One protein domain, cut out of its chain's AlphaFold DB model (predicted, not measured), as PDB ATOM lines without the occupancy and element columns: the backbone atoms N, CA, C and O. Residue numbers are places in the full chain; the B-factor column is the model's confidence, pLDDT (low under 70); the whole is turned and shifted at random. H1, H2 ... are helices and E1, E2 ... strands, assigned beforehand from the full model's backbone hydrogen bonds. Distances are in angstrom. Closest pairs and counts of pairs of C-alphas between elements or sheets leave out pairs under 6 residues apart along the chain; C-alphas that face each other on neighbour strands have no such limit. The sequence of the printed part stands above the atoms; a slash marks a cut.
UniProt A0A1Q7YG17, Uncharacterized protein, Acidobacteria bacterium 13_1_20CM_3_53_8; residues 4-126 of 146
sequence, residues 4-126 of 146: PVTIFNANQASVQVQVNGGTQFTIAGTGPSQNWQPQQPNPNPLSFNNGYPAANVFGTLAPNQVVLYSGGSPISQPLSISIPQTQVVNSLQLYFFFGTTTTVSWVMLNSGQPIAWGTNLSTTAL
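This is residues 4 to 126 of the 146 residues of an uncharacterized protein of Acidobacteria bacterium 13_1_20CM_3_53_8 (UniProt A0A1Q7YG17). Two strongly twisted sheets stand face to face as a sandwich, their strands crossed at 40 degrees; the larger, E4 E1 E7 E8 E9, is curled like part of a barrel, and the smaller, E3 E2 E5 E6, covers its hollow side. Two long loops, residues 28 to 45 and 49 to 63, lie round the rim, and the small end helix H1 only grazes the larger sheet. The 123 printed residues hold nine strands in a row, then H1; the larger sheet is mixed, the smaller antiparallel. The class is mostly strand, though only 57 residues are in named elements. The whole is compact, with a radius of gyration of the C-alphas of 13.8 A and spans of 36 by 32 by 24 A.

E1, residues 4 to 9, begins at C-alpha 4 (4.828, -0.003, 38.421) and is 16.6 A long. E2 is residues 15 to 19, E3 residues 25 to 27 and E4 residues 46 to 48. E5, residues 64 to 70, spans 20.2 A; E6 is residues 79 to 81. E7, residues 92 to 100, spans 25.5 A and begins at C-alpha 92 (4.883, 5.857, 40.663). E8, residues 103 to 110, spans 23.8 A, and E9, residues 113 to 121, 24.9 A. H1, residues 123 to 126, ends at C-alpha 126 (31.040, 18.954, 45.912).

In the larger sheet, E4 and E1 are antiparallel, with N 5 and O 46 2.8 A apart, within hydrogen-bond range like the pairs that follow. E1 and E7 are parallel at 16 degrees, with N 8 and O 94 at 2.8 A. E7, E8 and E9 form a meander, each strand the antiparallel neighbour of the one before, with N 97 and O 105 at 2.8 A and N 108 and O 116 at 2.8 A. In the smaller sheet, the hairpin E2 and E3 has N 17 and O 25 at 2.8 A, antiparallel E2 and E5 have N 69 and O 16 at 2.8 A, and the hairpin E5 and E6 has N 66 and O 79 at 2.9 A. Between the sheets, the closest C-alphas of E1 and E3 are those of Asn 9 and Ile 27, 6.5 A apart; those of E6 and E9 are Leu 79 and Asn 120, 6.8 A apart. H1 is too short for an O i to N i+4 pair; its one O i to N i+3 pair is within range.

The two C-alphas farthest apart, those of Gln 34 and Gly 51, are 41.1 A apart. The printed part has no cut. The links E3 to E4 and E4 to E5 are long. Mean pLDDT of the printed part is 87.4; residues 31 to 38, 99 to 102 and 123 to 126 are under 70.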
ATOM      1  N   PRO A   4       3.657  -0.358  39.204       91.44
ATOM      2  CA  PRO A   4       4.828  -0.003  38.421       91.44
ATOM      3  C   PRO A   4       5.462   1.283  38.947       91.44
ATOM      4  O   PRO A   4       4.770   2.246  39.293       91.44
ATOM      5  N   VAL A   5       6.792   1.312  38.929       94.38
ATOM      6  CA  VAL A   5       7.584   2.525  39.113       94.38
ATOM      7  C   VAL A   5       8.356   2.810  37.837       94.38
ATOM      8  O   VAL A   5       9.195   2.020  37.397       94.38
ATOM      9  N   THR A   6       8.076   3.955  37.232       93.75
ATOM     10  CA  THR A   6       8.767   4.418  36.031       93.75
ATOM     11  C   THR A   6       9.659   5.594  36.378       93.75
ATOM     12  O   THR A   6       9.266   6.487  37.124       93.75
ATOM     13  N   ILE A   7      10.872   5.599  35.836       93.31
ATOM     14  CA  ILE A   7      11.808   6.705  35.995       93.31
ATOM     15  C   ILE A   7      11.989   7.377  34.633       93.31
ATOM     16  O   ILE A   7      12.223   6.702  33.633       93.31
ATOM     17  N   PHE A   8      11.895   8.701  34.621       91.62
ATOM     18  CA  PHE A   8      11.983   9.553  33.449       91.62
ATOM     19  C   PHE A   8      13.141  10.541  33.580       91.62
ATOM     20  O   PHE A   8      13.352  11.169  34.620       91.62
ATOM     21  N   ASN A   9      13.872  10.700  32.484       89.00
ATOM     22  CA  ASN A   9      14.994  11.607  32.345       89.00
ATOM     23  C   ASN A   9      14.582  12.815  31.505       89.00
ATOM     24  O   ASN A   9      14.516  12.727  30.278       89.00
ATOM     25  N   ALA A  10      14.372  13.965  32.139       87.38
ATOM     26  CA  ALA A  10      13.985  15.184  31.429       87.38
ATOM     27  C   ALA A  10      15.135  15.836  30.630       87.38
ATOM     28  O   ALA A  10      14.940  16.883  30.016       87.38
ATOM     29  N   ASN A  11      16.337  15.248  30.640       83.62
ATOM     30  CA  ASN A  11      17.546  15.819  30.051       83.62
ATOM     31  C   ASN A  11      17.832  15.248  28.655       83.62
ATOM     32  O   ASN A  11      17.336  14.186  28.288       83.62
ATOM     33  N   GLN A  12      18.671  15.941  27.877       84.56
ATOM     34  CA  GLN A  12      18.997  15.529  26.503       84.56
ATOM     35  C   GLN A  12      19.879  14.275  26.448       84.56
ATOM     36  O   GLN A  12      19.702  13.431  25.573       84.56
ATOM     37  N   ALA A  13      20.835  14.156  27.373       85.00
ATOM     38  CA  ALA A  13      21.762  13.031  27.421       85.00
ATOM     39  C   ALA A  13      21.137  11.838  28.151       85.00
ATOM     40  O   ALA A  13      20.419  12.023  29.137       85.00
ATOM     41  N   SER A  14      21.448  10.622  27.702       88.62
ATOM     42  CA  SER A  14      21.122   9.413  28.454       88.62
ATOM     43  C   SER A  14      21.910   9.356  29.761       88.62
ATOM     44  O   SER A  14      23.014   9.892  29.877       88.62
ATOM     45  N   VAL A  15      21.331   8.687  30.752       90.00
ATOM     46  CA  VAL A  15      21.980   8.453  32.041       90.00
ATOM     47  C   VAL A  15      21.788   7.010  32.465       90.00
ATOM     48  O   VAL A  15      20.814   6.355  32.095       90.00
ATOM     49  N   GLN A  16      22.720   6.520  33.267       93.06
ATOM     50  CA  GLN A  16      22.573   5.245  33.952       93.06
ATOM     51  C   GLN A  16      21.997   5.491  35.345       93.06
ATOM     52  O   GLN A  16      22.359   6.461  36.013       93.06
ATOM     53  N   VAL A  17      21.091   4.623  35.778       94.00
ATOM     54  CA  VAL A  17      20.401   4.736  37.061       94.00
ATOM     55  C   VAL A  17      20.568   3.450  37.847       94.00
ATOM     56  O   VAL A  17      20.463   2.356  37.298       94.00
ATOM     57  N   GLN A  18      20.813   3.601  39.143       95.75
ATOM     58  CA  GLN A  18      20.795   2.525  40.120       95.75
ATOM     59  C   GLN A  18      19.762   2.835  41.196       95.75
ATOM     60  O   GLN A  18      19.753   3.942  41.735       95.75
ATOM     61  N   VAL A  19      18.935   1.853  41.548       97.12
ATOM     62  CA  VAL A  19      17.931   1.990  42.608       97.12
ATOM     63  C   VAL A  19      18.226   1.005  43.727       97.12
ATOM     64  O   VAL A  19      18.302  -0.203  43.495       97.12
ATOM     65  N   ASN A  20      18.386   1.523  44.946       97.19
ATOM     66  CA  ASN A  20      18.580   0.753  46.176       97.19
ATOM     67  C   ASN A  20      19.705  -0.295  46.060       97.19
ATOM     68  O   ASN A  20      19.570  -1.419  46.535       97.19
ATOM     69  N   GLY A  21      20.800   0.053  45.371       95.56
ATOM     70  CA  GLY A  21      21.944  -0.841  45.157       95.56
ATOM     71  C   GLY A  21      21.710  -1.985  44.160       95.56
ATOM     72  O   GLY A  21      22.545  -2.878  44.067       95.56
ATOM     73  N   GLY A  22      20.601  -1.976  43.411       95.69
ATOM     74  CA  GLY A  22      20.308  -2.981  42.387       95.69
ATOM     75  C   GLY A  22      21.155  -2.853  41.118       95.69
ATOM     76  O   GLY A  22      22.112  -2.082  41.051       95.69
ATOM     77  N   THR A  23      20.810  -3.622  40.087       94.25
ATOM     78  CA  THR A  23      21.496  -3.561  38.788       94.25
ATOM     79  C   THR A  23      21.266  -2.210  38.118       94.25
ATOM     80  O   THR A  23      20.139  -1.717  38.092       94.25
ATOM     81  N   GLN A  24      22.325  -1.631  37.546       93.50
ATOM     82  CA  GLN A  24      22.222  -0.395  36.776       93.50
ATOM     83  C   GLN A  24      21.481  -0.615  35.457       93.50
ATOM     84  O   GLN A  24      21.652  -1.641  34.799       93.50
ATOM     85  N   PHE A  25      20.708   0.380  35.038       92.25
ATOM     86  CA  PHE A  25      20.048   0.389  33.737       92.25
ATOM     87  C   PHE A  25      20.097   1.782  33.115       92.25
ATOM     88  O   PHE A  25      20.202   2.796  33.806       92.25
ATOM     89  N   THR A  26      20.037   1.830  31.788       91.25
ATOM     90  CA  THR A  26      20.073   3.087  31.039       91.25
ATOM     91  C   THR A  26      18.668   3.654  30.898       91.25
ATOM     92  O   THR A  26      17.745   2.950  30.492       91.25
ATOM     93  N   ILE A  27      18.527   4.948  31.162       89.31
ATOM     94  CA  ILE A  27      17.363   5.741  30.779       89.31
ATOM     95  C   ILE A  27      17.815   6.668  29.656       89.31
ATOM     96  O   ILE A  27      18.810   7.389  29.789       89.31
ATOM     97  N   ALA A  28      17.104   6.626  28.530       87.69
ATOM     98  CA  ALA A  28      17.378   7.497  27.392       87.69
ATOM     99  C   ALA A  28      17.300   8.978  27.802       87.69
ATOM    100  O   ALA A  28      16.807   9.310  28.879       87.69
ATOM    101  N   GLY A  29      17.789   9.886  26.965       85.00
ATOM    102  CA  GLY A  29      17.428  11.298  27.087       85.00
ATOM    103  C   GLY A  29      16.039  11.560  26.502       85.00
ATOM    104  O   GLY A  29      15.532  10.757  25.721       85.00
ATOM    105  N   THR A  30      15.426  12.683  26.859       82.12
ATOM    106  CA  THR A  30      14.175  13.173  26.243       82.12
ATOM    107  C   THR A  30      14.404  13.779  24.838       82.12
ATOM    108  O   THR A  30      13.464  14.141  24.137       82.12
ATOM    109  N   GLY A  31      15.655  13.838  24.368       69.38
ATOM    110  CA  GLY A  31      16.010  14.421  23.069       69.38
ATOM    111  C   GLY A  31      16.287  15.931  23.141       69.38
ATOM    112  O   GLY A  31      16.263  16.511  24.229       69.38
ATOM    113  N   PRO A  32      16.632  16.573  22.008       67.25
ATOM    114  CA  PRO A  32      17.012  17.984  21.966       67.25
ATOM    115  C   PRO A  32      15.846  18.899  22.363       67.25
ATOM    116  O   PRO A  32      14.693  18.647  22.021       67.25
ATOM    117  N   SER A  33      16.156  20.004  23.049       61.09
ATOM    118  CA  SER A  33      15.173  20.907  23.676       61.09
ATOM    119  C   SER A  33      14.119  21.497  22.731       61.09
ATOM    120  O   SER A  33      13.063  21.904  23.200       61.09
ATOM    121  N   GLN A  34      14.382  21.550  21.421       58.97
ATOM    122  CA  GLN A  34      13.422  22.046  20.427       58.97
ATOM    123  C   GLN A  34      12.281  21.064  20.121       58.97
ATOM    124  O   GLN A  34      11.205  21.515  19.749       58.97
ATOM    125  N   ASN A  35      12.483  19.757  20.329       64.44
ATOM    126  CA  ASN A  35      11.492  18.706  20.075       64.44
ATOM    127  C   ASN A  35      11.317  17.831  21.323       64.44
ATOM    128  O   ASN A  35      11.447  16.609  21.257       64.44
ATOM    129  N   TRP A  36      11.077  18.460  22.476       66.75
ATOM    130  CA  TRP A  36      10.837  17.742  23.727       66.75
ATOM    131  C   TRP A  36       9.615  16.827  23.560       66.75
ATOM    132  O   TRP A  36       8.488  17.304  23.427       66.75
ATOM    133  N   GLN A  37       9.839  15.514  23.526       68.06
ATOM    134  CA  GLN A  37       8.775  14.515  23.470       68.06
ATOM    135  C   GLN A  37       8.767  13.715  24.769       68.06
ATOM    136  O   GLN A  37       9.824  13.239  25.179       68.06
ATOM    137  N   PRO A  38       7.605  13.509  25.412       66.12
ATOM    138  CA  PRO A  38       7.530  12.667  26.595       66.12
ATOM    139  C   PRO A  38       8.164  11.302  26.321       66.12
ATOM    140  O   PRO A  38       7.823  10.629  25.345       66.12
ATOM    141  N   GLN A  39       9.089  10.890  27.184       77.50
ATOM    142  CA  GLN A  39       9.660   9.556  27.083       77.50
ATOM    143  C   GLN A  39       8.570   8.507  27.260       77.50
ATOM    144  O   GLN A  39       7.687   8.640  28.111       77.50
ATOM    145  N   GLN A  40       8.667   7.436  26.479       77.94
ATOM    146  CA  GLN A  40       7.829   6.271  26.700       77.94
ATOM    147  C   GLN A  40       8.240   5.588  28.014       77.94
ATOM    148  O   GLN A  40       9.440   5.505  28.302       77.94
ATOM    149  N   PRO A  41       7.278   5.108  28.821       75.19
ATOM    150  CA  PRO A  41       7.584   4.332  30.011       75.19
ATOM    151  C   PRO A  41       8.491   3.147  29.678       75.19
ATOM    152  O   PRO A  41       8.323   2.500  28.645       75.19
ATOM    153  N   ASN A  42       9.444   2.848  30.565       78.62
ATOM    154  CA  ASN A  42      10.273   1.655  30.416       78.62
ATOM    155  C   ASN A  42       9.352   0.418  30.322       78.62
ATOM    156  O   ASN A  42       8.541   0.230  31.233       78.62
ATOM    157  N   PRO A  43       9.470  -0.422  29.270       74.19
ATOM    158  CA  PRO A  43       8.647  -1.624  29.122       74.19
ATOM    159  C   PRO A  43       8.823  -2.617  30.280       74.19
ATOM    160  O   PRO A  43       7.937  -3.428  30.525       74.19
ATOM    161  N   ASN A  44       9.933  -2.518  31.019       81.94
ATOM    162  CA  ASN A  44      10.198  -3.260  32.245       81.94
ATOM    163  C   ASN A  44      10.292  -2.276  33.428       81.94
ATOM    164  O   ASN A  44      11.401  -1.890  33.817       81.94
ATOM    165  N   PRO A  45       9.154  -1.802  33.972       85.69
ATOM    166  CA  PRO A  45       9.161  -0.875  35.096       85.69
ATOM    167  C   PRO A  45       9.737  -1.536  36.351       85.69
ATOM    168  O   PRO A  45       9.700  -2.756  36.515       85.69
ATOM    169  N   LEU A  46      10.247  -0.708  37.259       93.69
ATOM    170  CA  LEU A  46      10.671  -1.166  38.577       93.69
ATOM    171  C   LEU A  46       9.450  -1.520  39.433       93.69
ATOM    172  O   LEU A  46       8.334  -1.055  39.186       93.69
ATOM    173  N   SER A  47       9.678  -2.322  40.465       93.12
ATOM    174  CA  SER A  47       8.624  -2.785  41.367       93.12
ATOM    175  C   SER A  47       8.441  -1.832  42.547       93.12
ATOM    176  O   SER A  47       9.386  -1.174  42.986       93.12
ATOM    177  N   PHE A  48       7.245  -1.828  43.127       94.81
ATOM    178  CA  PHE A  48       6.940  -1.162  44.392       94.81
ATOM    179  C   PHE A  48       6.378  -2.152  45.420       94.81
ATOM    180  O   PHE A  48       5.649  -3.081  45.064       94.81
ATOM    181  N   ASN A  49       6.687  -1.931  46.700       92.94
ATOM    182  CA  ASN A  49       6.065  -2.607  47.831       92.94
ATOM    183  C   ASN A  49       5.788  -1.631  48.998       92.94
ATOM    184  O   ASN A  49       6.388  -0.564  49.101       92.94
ATOM    185  N   ASN A  50       4.915  -2.030  49.926       91.94
ATOM    186  CA  ASN A  50       4.662  -1.294  51.178       91.94
ATOM    187  C   ASN A  50       5.678  -1.637  52.290       91.94
ATOM    188  O   ASN A  50       5.378  -1.512  53.474       91.94
ATOM    189  N   GLY A  51       6.847  -2.156  51.917       94.12
ATOM    190  CA  GLY A  51       7.862  -2.668  52.828       94.12
ATOM    191  C   GLY A  51       9.122  -1.810  52.841       94.12
ATOM    192  O   GLY A  51       9.116  -0.621  52.506       94.12
ATOM    193  N   TYR A  52      10.227  -2.436  53.245       96.31
ATOM    194  CA  TYR A  52      11.545  -1.832  53.114       96.31
ATOM    195  C   TYR A  52      11.982  -1.808  51.641       96.31
ATOM    196  O   TYR A  52      11.719  -2.773  50.913       96.31
ATOM    197  N   PRO A  53      12.672  -0.737  51.206       96.88
ATOM    198  CA  PRO A  53      13.347  -0.702  49.917       96.88
ATOM    199  C   PRO A  53      14.276  -1.910  49.736       96.88
ATOM    200  O   PRO A  53      14.985  -2.304  50.661       96.88
ATOM    201  N   ALA A  54      14.299  -2.471  48.531       97.19
ATOM    202  CA  ALA A  54      15.213  -3.546  48.146       97.19
ATOM    203  C   ALA A  54      15.814  -3.245  46.769       97.19
ATOM    204  O   ALA A  54      15.372  -2.316  46.090       97.19
ATOM    205  N   ALA A  55      16.819  -4.012  46.347       96.69
ATOM    206  CA  ALA A  55      17.466  -3.841  45.046       96.69
ATOM    207  C   ALA A  55      16.424  -3.757  43.914       96.69
ATOM    208  O   ALA A  55      15.664  -4.699  43.705       96.69
ATOM    209  N   ASN A  56      16.388  -2.627  43.195       95.19
ATOM    210  CA  ASN A  56      15.417  -2.341  42.126       95.19
ATOM    211  C   ASN A  56      13.926  -2.370  42.541       95.19
ATOM    212  O   ASN A  56      13.045  -2.441  41.683       95.19
ATOM    213  N   VAL A  57      13.629  -2.258  43.838       95.81
ATOM    214  CA  VAL A  57      12.267  -2.210  44.389       95.81
ATOM    215  C   VAL A  57      12.112  -0.999  45.297       95.81
ATOM    216  O   VAL A  57      12.846  -0.859  46.277       95.81
ATOM    217  N   PHE A  58      11.136  -0.143  45.001       96.56
ATOM    218  CA  PHE A  58      10.786   0.975  45.871       96.56
ATOM    219  C   PHE A  58       9.975   0.505  47.081       96.56
ATOM    220  O   PHE A  58       9.070  -0.315  46.935       96.56
ATOM    221  N   GLY A  59      10.284   1.058  48.253       95.31
ATOM    222  CA  GLY A  59       9.584   0.790  49.510       95.31
ATOM    223  C   GLY A  59       9.134   2.064  50.225       95.31
ATOM    224  O   GLY A  59       9.564   3.169  49.886       95.31
ATOM    225  N   THR A  60       8.276   1.907  51.233       95.31
ATOM    226  CA  THR A  60       7.711   3.011  52.033       95.31
ATOM    227  C   THR A  60       8.214   3.046  53.478       95.31
ATOM    228  O   THR A  60       7.967   4.026  54.176       95.31
ATOM    229  N   LEU A  61       8.905   2.004  53.962       94.56
ATOM    230  CA  LEU A  61       9.383   1.935  55.356       94.56
ATOM    231  C   LEU A  61      10.745   2.611  55.587       94.56
ATOM    232  O   LEU A  61      11.148   2.792  56.732       94.56
ATOM    233  N   ALA A  62      11.453   2.992  54.523       95.56
ATOM    234  CA  ALA A  62      12.696   3.757  54.594       95.56
ATOM    235  C   ALA A  62      12.908   4.572  53.303       95.56
ATOM    236  O   ALA A  62      12.279   4.267  52.284       95.56
ATOM    237  N   PRO A  63      13.795   5.586  53.305       96.06
ATOM    238  CA  PRO A  63      14.116   6.330  52.094       96.06
ATOM    239  C   PRO A  63      14.742   5.436  51.019       96.06
ATOM    240  O   PRO A  63      15.700   4.706  51.273       96.06
ATOM    241  N   ASN A  64      14.234   5.548  49.796       97.19
ATOM    242  CA  ASN A  64      14.809   4.914  48.617       97.19
ATOM    243  C   ASN A  64      16.035   5.703  48.163       97.19
ATOM    244  O   ASN A  64      16.022   6.932  48.178       97.19
ATOM    245  N   GLN A  65      17.078   5.003  47.741       96.75
ATOM    246  CA  GLN A  65      18.316   5.590  47.251       96.75
ATOM    247  C   GLN A  65      18.383   5.430  45.738       96.75
ATOM    248  O   GLN A  65      18.396   4.310  45.228       96.75
ATOM    249  N   VAL A  66      18.448   6.545  45.017       95.94
ATOM    250  CA  VAL A  66      18.624   6.550  43.563       95.94
ATOM    251  C   VAL A  66      19.946   7.215  43.227       95.94
ATOM    252  O   VAL A  66      20.169   8.376  43.558       95.94
ATOM    253  N   VAL A  67      20.832   6.486  42.558       94.31
ATOM    254  CA  VAL A  67      22.123   7.011  42.113       94.31
ATOM    255  C   VAL A  67      22.095   7.162  40.603       94.31
ATOM    256  O   VAL A  67      21.718   6.242  39.879       94.31
ATOM    257  N   LEU A  68      22.486   8.343  40.138       92.69
ATOM    258  CA  LEU A  68      22.570   8.671  38.722       92.69
ATOM    259  C   LEU A  68      24.037   8.672  38.285       92.69
ATOM    260  O   LEU A  68      24.900   9.198  38.994       92.69
ATOM    261  N   TYR A  69      24.303   8.130  37.104       91.56
ATOM    262  CA  TYR A  69      25.637   7.971  36.539       91.56
ATOM    263  C   TYR A  69      25.711   8.538  35.120       91.56
ATOM    264  O   TYR A  69      24.761   8.451  34.338       91.56
ATOM    265  N   SER A  70      26.885   9.071  34.785       86.69
ATOM    266  CA  SER A  70      27.277   9.480  33.436       86.69
ATOM    267  C   SER A  70      28.721   9.052  33.203       86.69
ATOM    268  O   SER A  70      29.577   9.257  34.066       86.69
ATOM    269  N   GLY A  71      28.990   8.383  32.077       83.44
ATOM    270  CA  GLY A  71      30.315   7.824  31.781       83.44
ATOM    271  C   GLY A  71      30.848   6.882  32.873       83.44
ATOM    272  O   GLY A  71      32.037   6.906  33.174       83.44
ATOM    273  N   GLY A  72      29.967   6.114  33.532       83.56
ATOM    274  CA  GLY A  72      30.326   5.189  34.616       83.56
ATOM    275  C   GLY A  72      30.610   5.839  35.977       83.56
ATOM    276  O   GLY A  72      30.890   5.133  36.941       83.56
ATOM    277  N   SER A  73      30.513   7.168  36.094       86.75
ATOM    278  CA  SER A  73      30.759   7.895  37.346       86.75
ATOM    279  C   SER A  73      29.477   8.517  37.912       86.75
ATOM    280  O   SER A  73      28.679   9.050  37.135       86.75
ATOM    281  N   PRO A  74      29.275   8.521  39.246       89.12
ATOM    282  CA  PRO A  74      28.154   9.222  39.862       89.12
ATOM    283  C   PRO A  74      28.169  10.722  39.547       89.12
ATOM    284  O   PRO A  74      29.180  11.409  39.731       89.12
ATOM    285  N   ILE A  75      27.025  11.252  39.119       86.75
ATOM    286  CA  ILE A  75      26.878  12.681  38.783       86.75
ATOM    287  C   ILE A  75      26.405  13.527  39.966       86.75
ATOM    288  O   ILE A  75      26.535  14.747  39.945       86.75
ATOM    289  N   SER A  76      25.865  12.901  41.011       84.44
ATOM    290  CA  SER A  76      25.402  13.569  42.232       84.44
ATOM    291  C   SER A  76      25.488  12.635  43.432       84.44
ATOM    292  O   SER A  76      25.731  11.438  43.269       84.44
ATOM    293  N   GLN A  77      25.296  13.184  44.632       86.50
ATOM    294  CA  GLN A  77      25.007  12.351  45.802       86.50
ATOM    295  C   GLN A  77      23.726  11.542  45.568       86.50
ATOM    296  O   GLN A  77      22.824  12.060  44.899       86.50
ATOM    297  N   PRO A  78      23.616  10.328  46.141       90.69
ATOM    298  CA  PRO A  78      22.392   9.539  46.074       90.69
ATOM    299  C   PRO A  78      21.156  10.380  46.414       90.69
ATOM    300  O   PRO A  78      21.116  11.089  47.423       90.69
ATOM    301  N   LEU A  79      20.157  10.340  45.536       93.12
ATOM    302  CA  LEU A  79      18.861  10.952  45.784       93.12
ATOM    303  C   LEU A  79      18.146  10.108  46.836       93.12
ATOM    304  O   LEU A  79      17.965   8.907  46.635       93.12
ATOM    305  N   SER A  80      17.736  10.735  47.935       94.62
ATOM    306  CA  SER A  80      16.995  10.070  49.004       94.62
ATOM    307  C   SER A  80      15.508  10.397  48.878       94.62
ATOM    308  O   SER A  80      15.113  11.552  49.021       94.62
ATOM    309  N   ILE A  81      14.694   9.388  48.562       95.44
ATOM    310  CA  ILE A  81      13.278   9.539  48.210       95.44
ATOM    311  C   ILE A  81      12.410   8.803  49.229       95.44
ATOM    312  O   ILE A  81      12.345   7.570  49.240       95.44
ATOM    313  N   SER A  82      11.692   9.564  50.048       95.06
ATOM    314  CA  SER A  82      10.707   9.037  50.994       95.06
ATOM    315  C   SER A  82       9.313   9.063  50.374       95.06
ATOM    316  O   SER A  82       8.824  10.127  50.004       95.06
ATOM    317  N   ILE A  83       8.673   7.898  50.265       94.75
ATOM    318  CA  ILE A  83       7.294   7.770  49.779       94.75
ATOM    319  C   ILE A  83       6.357   7.785  50.997       94.75
ATOM    320  O   ILE A  83       6.504   6.915  51.861       94.75
ATOM    321  N   PRO A  84       5.413   8.740  51.103       92.25
ATOM    322  CA  PRO A  84       4.480   8.793  52.226       92.25
ATOM    323  C   PRO A  84       3.612   7.532  52.322       92.25
ATOM    324  O   PRO A  84       3.082   7.053  51.324       92.25
ATOM    325  N   GLN A  85       3.410   7.030  53.541       89.38
ATOM    326  CA  GLN A  85       2.581   5.843  53.808       89.38
ATOM    327  C   GLN A  85       1.074   6.131  53.837       89.38
ATOM    328  O   GLN A  85       0.264   5.217  53.943       89.38
ATOM    329  N   THR A  86       0.684   7.403  53.778       80.62
ATOM    330  CA  THR A  86      -0.693   7.854  54.010       80.62
ATOM    331  C   THR A  86      -1.600   7.734  52.786       80.62
ATOM    332  O   THR A  86      -2.781   8.061  52.875       80.62
ATOM    333  N   GLN A  87      -1.077   7.287  51.642       80.00
ATOM    334  CA  GLN A  87      -1.811   7.227  50.381       80.00
ATOM    335  C   GLN A  87      -1.682   5.852  49.728       80.00
ATOM    336  O   GLN A  87      -0.620   5.232  49.749       80.00
ATOM    337  N   VAL A  88      -2.765   5.399  49.091       89.81
ATOM    338  CA  VAL A  88      -2.720   4.222  48.219       89.81
ATOM    339  C   VAL A  88      -1.875   4.561  46.993       89.81
ATOM    340  O   VAL A  88      -2.138   5.539  46.288       89.81
ATOM    341  N   VAL A  89      -0.848   3.754  46.744       92.25
ATOM    342  CA  VAL A  89       0.048   3.920  45.600       92.25
ATOM    343  C   VAL A  89      -0.481   3.093  44.431       92.25
ATOM    344  O   VAL A  89      -0.520   1.868  44.516       92.25
ATOM    345  N   ASN A  90      -0.878   3.756  43.340       90.25
ATOM    346  CA  ASN A  90      -1.394   3.074  42.140       90.25
ATOM    347  C   ASN A  90      -0.361   3.022  41.010       90.25
ATOM    348  O   ASN A  90      -0.294   2.047  40.265       90.25
ATOM    349  N   SER A  91       0.443   4.075  40.875       92.25
ATOM    350  CA  SER A  91       1.538   4.169  39.912       92.25
ATOM    351  C   SER A  91       2.537   5.207  40.396       92.25
ATOM    352  O   SER A  91       2.129   6.265  40.872       92.25
ATOM    353  N   LEU A  92       3.832   4.917  40.285       94.81
ATOM    354  CA  LEU A  92       4.883   5.857  40.663       94.81
ATOM    355  C   LEU A  92       5.676   6.315  39.449       94.81
ATOM    356  O   LEU A  92       6.043   5.518  38.584       94.81
ATOM    357  N   GLN A  93       5.955   7.613  39.401       94.62
ATOM    358  CA  GLN A  93       6.703   8.238  38.318       94.62
ATOM    359  C   GLN A  93       7.753   9.162  38.925       94.62
ATOM    360  O   GLN A  93       7.413  10.139  39.587       94.62
ATOM    361  N   LEU A  94       9.027   8.855  38.710       95.00
ATOM    362  CA  LEU A  94      10.136   9.680  39.169       95.00
ATOM    363  C   LEU A  94      10.711  10.458  37.992       95.00
ATOM    364  O   LEU A  94      11.215   9.856  37.049       95.00
ATOM    365  N   TYR A  95      10.699  11.780  38.078       93.44
ATOM    366  CA  TYR A  95      11.364  12.658  37.121       93.44
ATOM    367  C   TYR A  95      12.597  13.273  37.764       93.44
ATOM    368  O   TYR A  95      12.555  13.684  38.926       93.44
ATOM    369  N   PHE A  96      13.678  13.388  37.000       91.00
ATOM    370  CA  PHE A  96      14.855  14.148  37.408       91.00
ATOM    371  C   PHE A  96      15.297  15.140  36.332       91.00
ATOM    372  O   PHE A  96      15.157  14.909  35.128       91.00
ATOM    373  N   PHE A  97      15.867  16.247  36.798       88.38
ATOM    374  CA  PHE A  97      16.230  17.424  36.021       88.38
ATOM    375  C   PHE A  97      17.635  17.872  36.423       88.38
ATOM    376  O   PHE A  97      17.926  18.021  37.612       88.38
ATOM    377  N   PHE A  98      18.501  18.139  35.453       85.12
ATOM    378  CA  PHE A  98      19.760  18.831  35.707       85.12
ATOM    379  C   PHE A  98      19.508  20.331  35.603       85.12
ATOM    380  O   PHE A  98      19.320  20.864  34.515       85.12
ATOM    381  N   GLY A  99      19.449  21.006  36.755       68.56
ATOM    382  CA  GLY A  99      19.185  22.448  36.803       68.56
ATOM    383  C   GLY A  99      20.395  23.264  36.346       68.56
ATOM    384  O   GLY A  99      20.267  24.233  35.608       68.56
ATOM    385  N   THR A 100      21.588  22.846  36.765       67.50
ATOM    386  CA  THR A 100      22.888  23.391  36.348       67.50
ATOM    387  C   THR A 100      23.902  22.243  36.300       67.50
ATOM    388  O   THR A 100      23.582  21.113  36.667       67.50
ATOM    389  N   THR A 101      25.171  22.511  35.974       66.38
ATOM    390  CA  THR A 101      26.256  21.524  36.171       66.38
ATOM    391  C   THR A 101      26.456  21.129  37.643       66.38
ATOM    392  O   THR A 101      27.190  20.182  37.941       66.38
ATOM    393  N   THR A 102      25.818  21.846  38.576       68.19
ATOM    394  CA  THR A 102      26.002  21.722  40.026       68.19
ATOM    395  C   THR A 102      24.812  21.141  40.779       68.19
ATOM    396  O   THR A 102      24.953  20.840  41.961       68.19
ATOM    397  N   THR A 103      23.658  20.945  40.133       82.12
ATOM    398  CA  THR A 103      22.421  20.561  40.829       82.12
ATOM    399  C   THR A 103      21.586  19.549  40.054       82.12
ATOM    400  O   THR A 103      21.399  19.659  38.842       82.12
ATOM    401  N   VAL A 104      21.036  18.582  40.789       88.69
ATOM    402  CA  VAL A 104      20.037  17.623  40.307       88.69
ATOM    403  C   VAL A 104      18.760  17.839  41.102       88.69
ATOM    404  O   VAL A 104      18.774  17.717  42.324       88.69
ATOM    405  N   SER A 105      17.665  18.157  40.423       91.88
ATOM    406  CA  SER A 105      16.333  18.257  41.028       91.88
ATOM    407  C   SER A 105      15.516  17.027  40.667       91.88
ATOM    408  O   SER A 105      15.719  16.449  39.600       91.88
ATOM    409  N   TRP A 106      14.588  16.626  41.525       93.88
ATOM    410  CA  TRP A 106      13.728  15.478  41.267       93.88
ATOM    411  C   TRP A 106      12.341  15.654  41.878       93.88
ATOM    412  O   TRP A 106      12.167  16.381  42.857       93.88
ATOM    413  N   VAL A 107      11.362  14.962  41.297       95.81
ATOM    414  CA  VAL A 107       9.988  14.871  41.805       95.81
ATOM    415  C   VAL A 107       9.456  13.454  41.602       95.81
ATOM    416  O   VAL A 107       9.621  12.865  40.535       95.81
ATOM    417  N   MET A 108       8.828  12.910  42.638       96.06
ATOM    418  CA  MET A 108       8.095  11.650  42.611       96.06
ATOM    419  C   MET A 108       6.599  11.953  42.565       96.06
ATOM    420  O   MET A 108       6.088  12.705  43.401       96.06
ATOM    421  N   LEU A 109       5.903  11.340  41.613       95.56
ATOM    422  CA  LEU A 109       4.457  11.423  41.460       95.56
ATOM    423  C   LEU A 109       3.810  10.083  41.822       95.56
ATOM    424  O   LEU A 109       4.345   9.032  41.474       95.56
ATOM    425  N   ASN A 110       2.638  10.128  42.454       95.06
ATOM    426  CA  ASN A 110       1.701   9.015  42.554       95.06
ATOM    427  C   ASN A 110       0.483   9.334  41.688       95.06
ATOM    428  O   ASN A 110      -0.205  10.321  41.943       95.06
ATOM    429  N   SER A 111       0.202   8.522  40.667       92.75
ATOM    430  CA  SER A 111      -0.936   8.759  39.759       92.75
ATOM    431  C   SER A 111      -0.928  10.171  39.136       92.75
ATOM    432  O   SER A 111      -1.965  10.818  39.015       92.75
ATOM    433  N   GLY A 112       0.262  10.678  38.791       91.56
ATOM    434  CA  GLY A 112       0.466  12.025  38.240       91.56
ATOM    435  C   GLY A 112       0.454  13.172  39.261       91.56
ATOM    436  O   GLY A 112       0.762  14.299  38.886       91.56
ATOM    437  N   GLN A 113       0.154  12.917  40.539       94.31
ATOM    438  CA  GLN A 113       0.180  13.934  41.598       94.31
ATOM    439  C   GLN A 113       1.506  13.903  42.366       94.31
ATOM    440  O   GLN A 113       1.940  12.818  42.756       94.31
ATOM    441  N   PRO A 114       2.166  15.046  42.619       95.31
ATOM    442  CA  PRO A 114       3.438  15.071  43.333       95.31
ATOM    443  C   PRO A 114       3.280  14.666  44.799       95.31
ATOM    444  O   PRO A 114       2.425  15.185  45.511       95.31
ATOM    445  N   ILE A 115       4.145  13.756  45.251       95.19
ATOM    446  CA  ILE A 115       4.154  13.235  46.628       95.19
ATOM    447  C   ILE A 115       5.482  13.459  47.361       95.19
ATOM    448  O   ILE A 115       5.512  13.422  48.587       95.19
ATOM    449  N   ALA A 116       6.576  13.689  46.632       94.31
ATOM    450  CA  ALA A 116       7.881  14.034  47.190       94.31
ATOM    451  C   ALA A 116       8.740  14.745  46.136       94.31
ATOM    452  O   ALA A 116       8.596  14.486  44.941       94.31
ATOM    453  N   TRP A 117       9.648  15.618  46.562       95.00
ATOM    454  CA  TRP A 117      10.581  16.326  45.684       95.00
ATOM    455  C   TRP A 117      11.829  16.748  46.453       95.00
ATOM    456  O   TRP A 117      11.835  16.796  47.683       95.00
ATOM    457  N   GLY A 118      12.887  17.090  45.726       91.75
ATOM    458  CA  GLY A 118      14.111  17.574  46.342       91.75
ATOM    459  C   GLY A 118      15.151  18.034  45.334       91.75
ATOM    460  O   GLY A 118      14.985  17.911  44.119       91.75
ATOM    461  N   THR A 119      16.247  18.559  45.869       89.44
ATOM    462  CA  THR A 119      17.406  19.002  45.095       89.44
ATOM    463  C   THR A 119      18.688  18.537  45.768       89.44
ATOM    464  O   THR A 119      18.886  18.798  46.952       89.44
ATOM    465  N   ASN A 120      19.576  17.908  45.005       83.88
ATOM    466  CA  ASN A 120      20.895  17.481  45.453       83.88
ATOM    467  C   ASN A 120      21.996  18.250  44.722       83.88
ATOM    468  O   ASN A 120      21.843  18.664  43.569       83.88
ATOM    469  N   LEU A 121      23.146  18.380  45.385       77.75
ATOM    470  CA  LEU A 121      24.375  18.852  44.757       77.75
ATOM    471  C   LEU A 121      24.946  17.777  43.823       77.75
ATOM    472  O   LEU A 121      24.980  16.586  44.150       77.75
ATOM    473  N   SER A 122      25.445  18.212  42.670       72.69
ATOM    474  CA  SER A 122      26.221  17.368  41.770       72.69
ATOM    475  C   SER A 122      27.596  17.067  42.372       72.69
ATOM    476  O   SER A 122      28.110  17.792  43.231       72.69
ATOM    477  N   THR A 123      28.242  16.005  41.900       68.94
ATOM    478  CA  THR A 123      29.608  15.669  42.324       68.94
ATOM    479  C   THR A 123      30.612  16.754  41.931       68.94
ATOM    480  O   THR A 123      31.568  16.989  42.669       68.94
ATOM    481  N   THR A 124      30.372  17.479  40.834       64.88
ATOM    482  CA  THR A 124      31.160  18.655  40.432       64.88
ATOM    483  C   THR A 124      31.081  19.766  41.478       64.88
ATOM    484  O   THR A 124      32.111  20.317  41.869       64.88
ATOM    485  N   ALA A 125      29.880  20.059  41.985       60.09
ATOM    486  CA  ALA A 125      29.677  21.071  43.019       60.09
ATOM    487  C   ALA A 125      30.421  20.717  44.313       60.09
ATOM    488  O   ALA A 125      31.082  21.561  44.913       60.09
ATOM    489  N   LEU A 126      30.370  19.443  44.709       62.47
ATOM    490  CA  LEU A 126      31.040  18.954  45.912       62.47
ATOM    491  C   LEU A 126      32.565  18.982  45.796       62.47
ATOM    492  O   LEU A 126      33.240  19.378  46.745       62.47
TER     493      LEU A 126